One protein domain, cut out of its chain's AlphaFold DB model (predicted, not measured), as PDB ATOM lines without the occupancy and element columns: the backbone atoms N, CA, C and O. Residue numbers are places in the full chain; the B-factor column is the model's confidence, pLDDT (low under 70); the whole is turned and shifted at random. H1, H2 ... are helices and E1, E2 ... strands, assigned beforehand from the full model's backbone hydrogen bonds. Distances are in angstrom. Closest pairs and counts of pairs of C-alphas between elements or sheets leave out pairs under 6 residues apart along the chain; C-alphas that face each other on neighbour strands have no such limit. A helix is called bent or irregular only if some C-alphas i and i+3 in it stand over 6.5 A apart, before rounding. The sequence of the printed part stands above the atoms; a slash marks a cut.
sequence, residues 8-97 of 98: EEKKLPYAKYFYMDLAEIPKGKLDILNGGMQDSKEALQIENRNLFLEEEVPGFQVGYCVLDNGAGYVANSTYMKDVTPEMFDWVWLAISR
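What this domain is: This is residues 8 to 97 of the 98 residues of the protein "DAPG_hydrolase domain-containing protein" of Clostridium roseum (UniProt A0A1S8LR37). An open, loosely built model has a two-stranded hairpin, E1 and E2, toward one end of its long axis, with H2 packed on E1 and H3 set off on the other side of the hairpin. Two thin arms, whose residues 19 to 25 and 79 to 94 stand free, lead toward the other end, where H1 and H4 lie apart from each other. The printed part has 90 residues, under half of them in named elements, in the order H1, H2, H3, E1, E2, H4; the sheet is antiparallel and the class mixed, helices and strands. The whole is loose, with a radius of gyration of the C-alphas of 17.4 A, and elongated, spanning 49 by 30 by 27 A.

How they stand to each other: E1, residues 62 to 66, and E2, residues 72 to 76, form an antiparallel hairpin at 179 degrees; N 63 and O 75 are 2.9 A apart and N 73 and O 65 2.8 A, within hydrogen-bond range. H2, residues 27 to 34, comes closest to E1 at the C-alphas of Ile 32 and Gly 63, 6.2 A apart. H3, residues 46 to 53, is apart from E2. H4, residues 85 to 95, and H1, residues 15 to 18, are apart. In H2 every O i to N i+4 pair is within hydrogen-bond range, in H4 6 of 7, in H3 0 of 4 but 4 of 5 O i to N i+3 pairs; H1 is too short for an i+4 pair.

Where its parts are: E1 is 14.0 A long and E2 13.4 A, from C-alpha 72 at (141.392, -69.014, 121.835). H4 is 15.8 A long, ending at C-alpha 95 (112.565, -75.608, 120.044). H3, 13.1 A, is irregular: C-alphas 47 and 50 are 8.1 A apart. H2 measures 10.4 A, and H1 5.4 A from C-alpha 15 at (111.927, -79.788, 108.867).

The domain as a whole: The C-alphas farthest apart, of Lys 11 and Lys 41, are 49.3 A apart. The printed part has no cut; the link from H2 to H3 is long. Mean pLDDT of the printed part is 73.2, with residues 90 to 97 among those under 70.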
ATOM      1  N   GLU A   8     111.916 -89.373 111.844       71.94
ATOM      2  CA  GLU A   8     111.017 -88.713 112.794       71.94
ATOM      3  C   GLU A   8     111.156 -87.190 112.723       71.94
ATOM      4  O   GLU A   8     110.154 -86.473 112.695       71.94
ATOM      5  N   GLU A   9     112.384 -86.688 112.578       68.81
ATOM      6  CA  GLU A   9     112.662 -85.256 112.454       68.81
ATOM      7  C   GLU A   9     112.174 -84.671 111.125       68.81
ATOM      8  O   GLU A   9     111.738 -83.521 111.080       68.81
ATOM      9  N   LYS A  10     112.144 -85.476 110.055       69.25
ATOM     10  CA  LYS A  10     111.571 -85.091 108.749       69.25
ATOM     11  C   LYS A  10     110.069 -84.817 108.788       69.25
ATOM     12  O   LYS A  10     109.569 -84.062 107.959       69.25
ATOM     13  N   LYS A  11     109.342 -85.432 109.725       75.00
ATOM     14  CA  LYS A  11     107.885 -85.262 109.863       75.00
ATOM     15  C   LYS A  11     107.510 -83.985 110.613       75.00
ATOM     16  O   LYS A  11     106.332 -83.635 110.673       75.00
ATOM     17  N   LEU A  12     108.485 -83.294 111.202       76.44
ATOM     18  CA  LEU A  12     108.234 -82.082 111.967       76.44
ATOM     19  C   LEU A  12     107.879 -80.922 111.020       76.44
ATOM     20  O   LEU A  12     108.534 -80.753 109.990       76.44
ATOM     21  N   PRO A  13     106.906 -80.057 111.370       76.25
ATOM     22  CA  PRO A  13     106.512 -78.918 110.529       76.25
ATOM     23  C   PRO A  13     107.659 -77.944 110.202       76.25
ATOM     24  O   PRO A  13     107.584 -77.179 109.239       76.25
ATOM     25  N   TYR A  14     108.722 -77.965 111.011       72.19
ATOM     26  CA  TYR A  14     109.924 -77.145 110.871       72.19
ATOM     27  C   TYR A  14     111.075 -77.836 110.122       72.19
ATOM     28  O   TYR A  14     112.095 -77.194 109.883       72.19
ATOM     29  N   ALA A  15     110.917 -79.087 109.670       75.44
ATOM     30  CA  ALA A  15     111.927 -79.788 108.867       75.44
ATOM     31  C   ALA A  15     112.273 -79.041 107.566       75.44
ATOM     32  O   ALA A  15     113.396 -79.118 107.077       75.44
ATOM     33  N   LYS A  16     111.334 -78.244 107.038       75.50
ATOM     34  CA  LYS A  16     111.548 -77.378 105.868       75.50
ATOM     35  C   LYS A  16     112.706 -76.384 106.031       75.50
ATOM     36  O   LYS A  16     113.318 -76.026 105.034       75.50
ATOM     37  N   TYR A  17     113.018 -75.955 107.259       71.94
ATOM     38  CA  TYR A  17     114.122 -75.024 107.517       71.94
ATOM     39  C   TYR A  17     115.489 -75.716 107.509       71.94
ATOM     40  O   TYR A  17     116.491 -75.060 107.260       71.94
ATOM     41  N   PHE A  18     115.541 -77.036 107.726       70.12
ATOM     42  CA  PHE A  18     116.785 -77.809 107.654       70.12
ATOM     43  C   PHE A  18     117.313 -77.932 106.218       70.12
ATOM     44  O   PHE A  18     118.517 -77.972 105.995       70.12
ATOM     45  N   TYR A  19     116.402 -77.991 105.246       73.81
ATOM     46  CA  TYR A  19     116.728 -78.073 103.821       73.81
ATOM     47  C   TYR A  19     116.933 -76.707 103.160       73.81
ATOM     48  O   TYR A  19     117.150 -76.649 101.954       73.81
ATOM     49  N   MET A  20     116.807 -75.617 103.918       76.75
ATOM     50  CA  MET A  20     117.031 -74.277 103.397       76.75
ATOM     51  C   MET A  20     118.529 -74.056 103.196       76.75
ATOM     52  O   MET A  20     119.330 -74.404 104.065       76.75
ATOM     53  N   ASP A  21     118.897 -73.472 102.057       72.44
ATOM     54  CA  ASP A  21     120.285 -73.106 101.804       72.44
ATOM     55  C   ASP A  21     120.764 -72.115 102.868       72.44
ATOM     56  O   ASP A  21     120.061 -71.170 103.243       72.44
ATOM     57  N   LEU A  22     121.974 -72.351 103.377       73.19
ATOM     58  CA  LEU A  22     122.608 -71.432 104.311       73.19
ATOM     59  C   LEU A  22     122.822 -70.088 103.612       73.19
ATOM     60  O   LEU A  22     123.256 -70.041 102.460       73.19
ATOM     61  N   ALA A  23     122.540 -68.998 104.325       74.50
ATOM     62  CA  ALA A  23     122.794 -67.659 103.815       74.50
ATOM     63  C   ALA A  23     124.269 -67.508 103.414       74.50
ATOM     64  O   ALA A  23     125.169 -68.011 104.095       74.50
ATOM     65  N   GLU A  24     124.509 -66.801 102.310       74.19
ATOM     66  CA  GLU A  24     125.861 -66.555 101.822       74.19
ATOM     67  C   GLU A  24     126.704 -65.857 102.895       74.19
ATOM     68  O   GLU A  24     126.280 -64.882 103.525       74.19
ATOM     69  N   ILE A  25     127.922 -66.362 103.106       71.12
ATOM     70  CA  ILE A  25     128.852 -65.781 104.072       71.12
ATOM     71  C   ILE A  25     129.251 -64.388 103.559       71.12
ATOM     72  O   ILE A  25     129.759 -64.278 102.440       71.12
ATOM     73  N   PRO A  26     129.070 -63.315 104.353       76.94
ATOM     74  CA  PRO A  26     129.472 -61.975 103.944       76.94
ATOM     75  C   PRO A  26     130.962 -61.933 103.598       76.94
ATOM     76  O   PRO A  26     131.788 -62.422 104.371       76.94
ATOM     77  N   LYS A  27     131.311 -61.291 102.475       72.88
ATOM     78  CA  LYS A  27     132.697 -61.211 101.976       72.88
ATOM     79  C   LYS A  27     133.691 -60.732 103.038       72.88
ATOM     80  O   LYS A  27     134.711 -61.372 103.220       72.88
ATOM     81  N   GLY A  28     133.324 -59.737 103.849       71.50
ATOM     82  CA  GLY A  28     134.192 -59.246 104.927       71.50
ATOM     83  C   GLY A  28     134.571 -60.304 105.974       71.50
ATOM     84  O   GLY A  28     135.667 -60.255 106.518       71.50
ATOM     85  N   LYS A  29     133.719 -61.309 106.230       68.38
ATOM     86  CA  LYS A  29     134.063 -62.428 107.128       68.38
ATOM     87  C   LYS A  29     135.008 -63.425 106.459       68.38
ATOM     88  O   LYS A  29     135.861 -63.994 107.131       68.38
ATOM     89  N   LEU A  30     134.862 -63.621 105.147       72.38
ATOM     90  CA  LEU A  30     135.785 -64.434 104.352       72.38
ATOM     91  C   LEU A  30     137.159 -63.766 104.258       72.38
ATOM     92  O   LEU A  30     138.169 -64.449 104.367       72.38
ATOM     93  N   ASP A  31     137.202 -62.443 104.121       75.94
ATOM     94  CA  ASP A  31     138.450 -61.680 104.065       75.94
ATOM     95  C   ASP A  31     139.222 -61.772 105.387       75.94
ATOM     96  O   ASP A  31     140.432 -61.964 105.368       75.94
ATOM     97  N   ILE A  32     138.531 -61.739 106.531       72.75
ATOM     98  CA  ILE A  32     139.147 -61.936 107.856       72.75
ATOM     99  C   ILE A  32     139.628 -63.381 108.037       72.75
ATOM    100  O   ILE A  32     140.720 -63.607 108.548       72.75
ATOM    101  N   LEU A  33     138.854 -64.365 107.570       70.81
ATOM    102  CA  LEU A  33     139.280 -65.765 107.583       70.81
ATOM    103  C   LEU A  33     140.544 -65.985 106.731       70.81
ATOM    104  O   LEU A  33     141.435 -66.731 107.130       70.81
ATOM    105  N   ASN A  34     140.628 -65.328 105.572       73.06
ATOM    106  CA  ASN A  34     141.773 -65.413 104.664       73.06
ATOM    107  C   ASN A  34     142.962 -64.542 105.107       73.06
ATOM    108  O   ASN A  34     144.098 -64.831 104.738       73.06
ATOM    109  N   GLY A  35     142.708 -63.480 105.877       70.75
ATOM    110  CA  GLY A  35     143.695 -62.502 106.342       70.75
ATOM    111  C   GLY A  35     144.599 -62.993 107.473       70.75
ATOM    112  O   GLY A  35     145.584 -62.332 107.793       70.75
ATOM    113  N   GLY A  36     144.310 -64.167 108.037       72.62
ATOM    114  CA  GLY A  36     145.098 -64.777 109.101       72.62
ATOM    115  C   GLY A  36     144.679 -64.335 110.504       72.62
ATOM    116  O   GLY A  36     143.675 -63.659 110.709       72.62
ATOM    117  N   MET A  37     145.449 -64.787 111.492       74.06
ATOM    118  CA  MET A  37     145.173 -64.543 112.908       74.06
ATOM    119  C   MET A  37     145.374 -63.062 113.258       74.06
ATOM    120  O   MET A  37     146.405 -62.491 112.900       74.06
ATOM    121  N   GLN A  38     144.426 -62.457 113.976       75.69
ATOM    122  CA  GLN A  38     144.570 -61.082 114.471       75.69
ATOM    123  C   GLN A  38     145.503 -61.003 115.690       75.69
ATOM    124  O   GLN A  38     145.768 -62.015 116.343       75.69
ATOM    125  N   ASP A  39     146.014 -59.800 115.983       77.44
ATOM    126  CA  ASP A  39     146.908 -59.561 117.121       77.44
ATOM    127  C   ASP A  39     146.176 -59.844 118.445       77.44
ATOM    128  O   ASP A  39     145.061 -59.367 118.680       77.44
ATOM    129  N   SER A  40     146.817 -60.617 119.326       73.06
ATOM    130  CA  SER A  40     146.292 -60.971 120.647       73.06
ATOM    131  C   SER A  40     146.059 -59.745 121.532       73.06
ATOM    132  O   SER A  40     145.208 -59.784 122.421       73.06
ATOM    133  N   LYS A  41     146.775 -58.642 121.273       75.12
ATOM    134  CA  LYS A  41     146.651 -57.380 122.019       75.12
ATOM    135  C   LYS A  41     145.386 -56.592 121.701       75.12
ATOM    136  O   LYS A  41     144.969 -55.776 122.518       75.12
ATOM    137  N   GLU A  42     144.791 -56.818 120.532       74.31
ATOM    138  CA  GLU A  42     143.556 -56.147 120.105       74.31
ATOM    139  C   GLU A  42     142.294 -56.899 120.560       74.31
ATOM    140  O   GLU A  42     141.173 -56.422 120.364       74.31
ATOM    141  N   ALA A  43     142.457 -58.075 121.173       75.81
ATOM    142  CA  ALA A  43     141.358 -58.879 121.682       75.81
ATOM    143  C   ALA A  43     140.867 -58.384 123.043       75.81
ATOM    144  O   ALA A  43     141.650 -58.060 123.942       75.81
ATOM    145  N   LEU A  44     139.546 -58.405 123.234       77.81
ATOM    146  CA  LEU A  44     138.971 -58.133 124.541       77.81
ATOM    147  C   LEU A  44     139.240 -59.311 125.485       77.81
ATOM    148  O   LEU A  44     138.711 -60.410 125.310       77.81
ATOM    149  N   GLN A  45     140.041 -59.059 126.513       76.94
ATOM    150  CA  GLN A  45     140.329 -60.039 127.554       76.94
ATOM    151  C   GLN A  45     139.078 -60.380 128.377       76.94
ATOM    152  O   GLN A  45     138.228 -59.524 128.637       76.94
ATOM    153  N   ILE A  46     138.973 -61.635 128.825       78.12
ATOM    154  CA  ILE A  46     137.815 -62.135 129.586       78.12
ATOM    155  C   ILE A  46     137.642 -61.411 130.928       78.12
ATOM    156  O   ILE A  46     136.521 -61.231 131.416       78.12
ATOM    157  N   GLU A  47     138.744 -60.940 131.505       81.50
ATOM    158  CA  GLU A  47     138.784 -60.121 132.712       81.50
ATOM    159  C   GLU A  47     138.008 -58.808 132.519       81.50
ATOM    160  O   GLU A  47     137.357 -58.331 133.448       81.50
ATOM    161  N   ASN A  48     137.987 -58.289 131.287       80.50
ATOM    162  CA  ASN A  48     137.331 -57.044 130.899       80.50
ATOM    163  C   ASN A  48     135.976 -57.265 130.208       80.50
ATOM    164  O   ASN A  48     135.470 -56.363 129.543       80.50
ATOM    165  N   ARG A  49     135.343 -58.435 130.388       78.94
ATOM    166  CA  ARG A  49     134.044 -58.775 129.767       78.94
ATOM    167  C   ARG A  49     132.938 -57.734 129.977       78.94
ATOM    168  O   ARG A  49     132.012 -57.670 129.182       78.94
ATOM    169  N   ASN A  50     133.006 -56.938 131.044       82.19
ATOM    170  CA  ASN A  50     131.997 -55.914 131.321       82.19
ATOM    171  C   ASN A  50     131.975 -54.822 130.239       82.19
ATOM    172  O   ASN A  50     130.928 -54.229 130.021       82.19
ATOM    173  N   LEU A  51     133.083 -54.623 129.514       82.00
ATOM    174  CA  LEU A  51     133.165 -53.675 128.402       82.00
ATOM    175  C   LEU A  51     132.283 -54.068 127.203       82.00
ATOM    176  O   LEU A  51     132.035 -53.235 126.343       82.00
ATOM    177  N   PHE A  52     131.758 -55.300 127.149       79.25
ATOM    178  CA  PHE A  52     130.736 -55.679 126.163       79.25
ATOM    179  C   PHE A  52     129.387 -54.979 126.379       79.25
ATOM    180  O   PHE A  52     128.547 -55.009 125.484       79.25
ATOM    181  N   LEU A  53     129.152 -54.407 127.564       81.44
ATOM    182  CA  LEU A  53     127.924 -53.677 127.886       81.44
ATOM    183  C   LEU A  53     128.015 -52.185 127.540       81.44
ATOM    184  O   LEU A  53     127.013 -51.483 127.646       81.44
ATOM    185  N   GLU A  54     129.202 -51.708 127.166       83.38
ATOM    186  CA  GLU A  54     129.421 -50.323 126.761       83.38
ATOM    187  C   GLU A  54     128.870 -50.076 125.351       83.38
ATOM    188  O   GLU A  54     128.746 -50.994 124.538       83.38
ATOM    189  N   GLU A  55     128.548 -48.815 125.053       71.31
ATOM    190  CA  GLU A  55     128.006 -48.405 123.749       71.31
ATOM    191  C   GLU A  55     128.989 -48.686 122.600       71.31
ATOM    192  O   GLU A  55     128.588 -49.105 121.513       71.31
ATOM    193  N   GLU A  56     130.288 -48.536 122.868       74.81
ATOM    194  CA  GLU A  56     131.371 -48.902 121.962       74.81
ATOM    195  C   GLU A  56     132.205 -50.022 122.582       74.81
ATOM    196  O   GLU A  56     133.017 -49.797 123.479       74.81
ATOM    197  N   VAL A  57     132.011 -51.245 122.091       73.31
ATOM    198  CA  VAL A  57     132.780 -52.403 122.553       73.31
ATOM    199  C   VAL A  57     134.208 -52.315 121.995       73.31
ATOM    200  O   VAL A  57     134.388 -52.395 120.774       73.31
ATOM    201  N   PRO A  58     135.237 -52.192 122.853       69.50
ATOM    202  CA  PRO A  58     136.614 -52.101 122.395       69.50
ATOM    203  C   PRO A  58     137.116 -53.454 121.874       69.50
ATOM    204  O   PRO A  58     136.757 -54.513 122.390       69.50
ATOM    205  N   GLY A  59     137.986 -53.407 120.863       72.94
ATOM    206  CA  GLY A  59     138.578 -54.581 120.219       72.94
ATOM    207  C   GLY A  59     137.896 -54.981 118.909       72.94
ATOM    208  O   GLY A  59     136.984 -54.310 118.416       72.94
ATOM    209  N   PHE A  60     138.363 -56.074 118.306       74.31
ATOM    210  CA  PHE A  60     137.818 -56.535 117.032       74.31
ATOM    211  C   PHE A  60     136.472 -57.253 117.203       74.31
ATOM    212  O   PHE A  60     136.317 -58.190 117.980       74.31
ATOM    213  N   GLN A  61     135.483 -56.824 116.418       71.44
ATOM    214  CA  GLN A  61     134.110 -57.345 116.456       71.44
ATOM    215  C   GLN A  61     133.912 -58.615 115.613       71.44
ATOM    216  O   GLN A  61     132.904 -59.317 115.743       71.44
ATOM    217  N   VAL A  62     134.849 -58.889 114.705       74.88
ATOM    218  CA  VAL A  62     134.858 -60.048 113.812       74.88
ATOM    219  C   VAL A  62     136.306 -60.498 113.656       74.88
ATOM    220  O   VAL A  62     137.118 -59.719 113.170       74.88
ATOM    221  N   GLY A  63     136.626 -61.728 114.049       76.94
ATOM    222  CA  GLY A  63     137.982 -62.265 113.944       76.94
ATOM    223  C   GLY A  63     138.274 -63.388 114.924       76.94
ATOM    224  O   GLY A  63     137.427 -63.776 115.733       76.94
ATOM    225  N   TYR A  64     139.488 -63.921 114.837       79.12
ATOM    226  CA  TYR A  64     139.994 -64.915 115.771       79.12
ATOM    227  C   TYR A  64     141.455 -64.625 116.119       79.12
ATOM    228  O   TYR A  64     142.245 -64.212 115.265       79.12
ATOM    229  N   CYS A  65     141.819 -64.871 117.373       79.69
ATOM    230  CA  CYS A  65     143.204 -64.831 117.821       79.69
ATOM    231  C   CYS A  65     143.468 -65.902 118.880       79.69
ATOM    232  O   CYS A  65     142.553 -66.420 119.523       79.69
ATOM    233  N   VAL A  66     144.741 -66.230 119.068       78.62
ATOM    234  CA  VAL A  66     145.206 -66.975 120.238       78.62
ATOM    235  C   VAL A  66     145.808 -65.954 121.188       78.62
ATOM    236  O   VAL A  66     146.716 -65.219 120.811       78.62
ATOM    237  N   LEU A  67     145.261 -65.866 122.393       77.81
ATOM    238  CA  LEU A  67     145.768 -65.006 123.453       77.81
ATOM    239  C   LEU A  67     147.120 -65.527 123.958       77.81
ATOM    240  O   LEU A  67     147.411 -66.721 123.879       77.81
ATOM    241  N   ASP A  68     147.920 -64.647 124.558       74.38
ATOM    242  CA  ASP A  68     149.257 -64.983 125.077       74.38
ATOM    243  C   ASP A  68     149.224 -66.072 126.169       74.38
ATOM    244  O   ASP A  68     150.201 -66.785 126.391       74.38
ATOM    245  N   ASN A  69     148.078 -66.235 126.834       72.00
ATOM    246  CA  ASN A  69     147.822 -67.288 127.819       72.00
ATOM    247  C   ASN A  69     147.438 -68.646 127.188       72.00
ATOM    248  O   ASN A  69     147.122 -69.589 127.912       72.00
ATOM    249  N   GLY A  70     147.443 -68.752 125.856       75.75
ATOM    250  CA  GLY A  70     147.070 -69.949 125.103       75.75
ATOM    251  C   GLY A  70     145.562 -70.142 124.910       75.75
ATOM    252  O   GLY A  70     145.157 -71.142 124.317       75.75
ATOM    253  N   ALA A  71     144.718 -69.220 125.383       77.19
ATOM    254  CA  ALA A  71     143.277 -69.288 125.161       77.19
ATOM    255  C   ALA A  71     142.905 -68.794 123.753       77.19
ATOM    256  O   ALA A  71     143.450 -67.814 123.253       77.19
ATOM    257  N   GLY A  72     141.951 -69.465 123.108       78.88
ATOM    258  CA  GLY A  72     141.392 -69.014 121.835       78.88
ATOM    259  C   GLY A  72     140.318 -67.952 122.052       78.88
ATOM    260  O   GLY A  72     139.401 -68.158 122.848       78.88
ATOM    261  N   TYR A  73     140.405 -66.845 121.323       79.25
ATOM    262  CA  TYR A  73     139.384 -65.805 121.280       79.25
ATOM    263  C   TYR A  73     138.765 -65.754 119.886       79.25
ATOM    264  O   TYR A  73     139.471 -65.741 118.877       79.25
ATOM    265  N   VAL A  74     137.434 -65.736 119.830       80.31
ATOM    266  CA  VAL A  74     136.665 -65.634 118.588       80.31
ATOM    267  C   VAL A  74     135.566 -64.604 118.796       80.31
ATOM    268  O   VAL A  74     134.725 -64.767 119.680       80.31
ATOM    269  N   ALA A  75     135.554 -63.572 117.956       78.81
ATOM    270  CA  ALA A  75     134.508 -62.559 117.917       78.81
ATOM    271  C   ALA A  75     133.774 -62.637 116.575       78.81
ATOM    272  O   ALA A  75     134.389 -62.811 115.520       78.81
ATOM    273  N   ASN A  76     132.444 -62.539 116.598       78.88
ATOM    274  CA  ASN A  76     131.640 -62.573 115.382       78.88
ATOM    275  C   ASN A  76     130.340 -61.776 115.537       78.88
ATOM    276  O   ASN A  76     129.315 -62.298 115.975       78.88
ATOM    277  N   SER A  77     130.365 -60.526 115.087       74.88
ATOM    278  CA  SER A  77     129.159 -59.718 114.939       74.88
ATOM    279  C   SER A  77     128.342 -60.162 113.720       74.88
ATOM    280  O   SER A  77     128.778 -60.082 112.564       74.88
ATOM    281  N   THR A  78     127.127 -60.654 113.968       72.38
ATOM    282  CA  THR A  78     126.155 -61.011 112.925       72.38
ATOM    283  C   THR A  78     124.876 -60.225 113.138       72.38
ATOM    284  O   THR A  78     124.117 -60.500 114.059       72.38
ATOM    285  N   TYR A  79     124.632 -59.256 112.260       73.44
ATOM    286  CA  TYR A  79     123.421 -58.447 112.290       73.44
ATOM    287  C   TYR A  79     122.284 -59.182 111.587       73.44
ATOM    288  O   TYR A  79     122.349 -59.426 110.380       73.44
ATOM    289  N   MET A  80     121.238 -59.516 112.338       70.38
ATOM    290  CA  MET A  80     119.985 -60.012 111.778       70.38
ATOM    291  C   MET A  80     119.040 -58.827 111.582       70.38
ATOM    292  O   MET A  80     118.592 -58.216 112.549       70.38
ATOM    293  N   LYS A  81     118.784 -58.463 110.322       68.50
ATOM    294  CA  LYS A  81     117.813 -57.415 109.982       68.50
ATOM    295  C   LYS A  81     116.404 -57.951 110.258       68.50
ATOM    296  O   LYS A  81     116.130 -59.104 109.944       68.50
ATOM    297  N   ASP A  82     115.555 -57.123 110.861       74.06
ATOM    298  CA  ASP A  82     114.130 -57.396 111.120       74.06
ATOM    299  C   ASP A  82     113.812 -58.480 112.171       74.06
ATOM    300  O   ASP A  82     112.677 -58.948 112.258       74.06
ATOM    301  N   VAL A  83     114.784 -58.860 113.010       73.44
ATOM    302  CA  VAL A  83     114.569 -59.797 114.124       73.44
ATOM    303  C   VAL A  83     114.501 -59.033 115.443       73.44
ATOM    304  O   VAL A  83     115.369 -58.211 115.736       73.44
ATOM    305  N   THR A  84     113.479 -59.308 116.256       79.38
ATOM    306  CA  THR A  84     113.381 -58.763 117.617       79.38
ATOM    307  C   THR A  84     114.084 -59.682 118.625       79.38
ATOM    308  O   THR A  84     114.173 -60.891 118.395       79.38
ATOM    309  N   PRO A  85     114.555 -59.160 119.773       74.88
ATOM    310  CA  PRO A  85     115.132 -59.992 120.834       74.88
ATOM    311  C   PRO A  85     114.194 -61.122 121.295       74.88
ATOM    312  O   PRO A  85     114.630 -62.248 121.506       74.88
ATOM    313  N   GLU A  86     112.883 -60.864 121.334       74.75
ATOM    314  CA  GLU A  86     111.868 -61.858 121.713       74.75
ATOM    315  C   GLU A  86     111.806 -63.046 120.741       74.75
ATOM    316  O   GLU A  86     111.543 -64.179 121.150       74.75
ATOM    317  N   MET A  87     112.077 -62.817 119.450       76.06
ATOM    318  CA  MET A  87     112.140 -63.889 118.455       76.06
ATOM    319  C   MET A  87     113.347 -64.806 118.691       76.06
ATOM    320  O   MET A  87     113.230 -66.014 118.481       76.06
ATOM    321  N   PHE A  88     114.478 -64.269 119.164       68.44
ATOM    322  CA  PHE A  88     115.638 -65.079 119.552       68.44
ATOM    323  C   PHE A  88     115.344 -65.939 120.782       68.44
ATOM    324  O   PHE A  88     115.602 -67.148 120.757       68.44
ATOM    325  N   ASP A  89     114.752 -65.341 121.818       70.56
ATOM    326  CA  ASP A  89     114.386 -66.055 123.045       70.56
ATOM    327  C   ASP A  89     113.394 -67.186 122.754       70.56
ATOM    328  O   ASP A  89     113.541 -68.304 123.260       70.56
ATOM    329  N   TRP A  90     112.419 -66.933 121.879       67.94
ATOM    330  CA  TRP A  90     111.421 -67.926 121.493       67.94
ATOM    331  C   TRP A  90     112.026 -69.101 120.711       67.94
ATOM    332  O   TRP A  90     111.758 -70.254 121.049       67.94
ATOM    333  N   VAL A  91     112.876 -68.846 119.707       61.66
ATOM    334  CA  VAL A  91     113.519 -69.909 118.905       61.66
ATOM    335  C   VAL A  91     114.397 -70.804 119.783       61.66
ATOM    336  O   VAL A  91     114.349 -72.029 119.650       61.66
ATOM    337  N   TRP A  92     115.163 -70.218 120.708       58.56
ATOM    338  CA  TRP A  92     116.080 -70.978 121.555       58.56
ATOM    339  C   TRP A  92     115.360 -71.741 122.674       58.56
ATOM    340  O   TRP A  92     115.657 -72.915 122.891       58.56
ATOM    341  N   LEU A  93     114.383 -71.135 123.358       55.44
ATOM    342  CA  LEU A  93     113.698 -71.765 124.496       55.44
ATOM    343  C   LEU A  93     112.566 -72.723 124.090       55.44
ATOM    344  O   LEU A  93     112.300 -73.678 124.823       55.44
ATOM    345  N   ALA A  94     111.890 -72.496 122.958       52.62
ATOM    346  CA  ALA A  94     110.732 -73.300 122.556       52.62
ATOM    347  C   ALA A  94     111.098 -74.543 121.726       52.62
ATOM    348  O   ALA A  94     110.395 -75.550 121.805       52.62
ATOM    349  N   ILE A  95     112.181 -74.500 120.940       53.41
ATOM    350  CA  ILE A  95     112.565 -75.608 120.044       53.41
ATOM    351  C   ILE A  95     113.506 -76.608 120.741       53.41
ATOM    352  O   ILE A  95     113.427 -77.800 120.458       53.41
ATOM    353  N   SER A  96     114.349 -76.158 121.681       51.31
ATOM    354  CA  SER A  96     115.328 -77.009 122.384       51.31
ATOM    355  C   SER A  96     114.761 -77.817 123.564       51.31
ATOM    356  O   SER A  96     115.442 -78.693 124.086       51.31
ATOM    357  N   ARG A  97     113.519 -77.544 123.992       45.72
ATOM    358  CA  ARG A  97     112.832 -78.243 125.099       45.72
ATOM    359  C   ARG A  97     112.013 -79.470 124.659       45.72
ATOM    360  O   ARG A  97     111.033 -79.812 125.321       45.72
TER     361      ARG A  97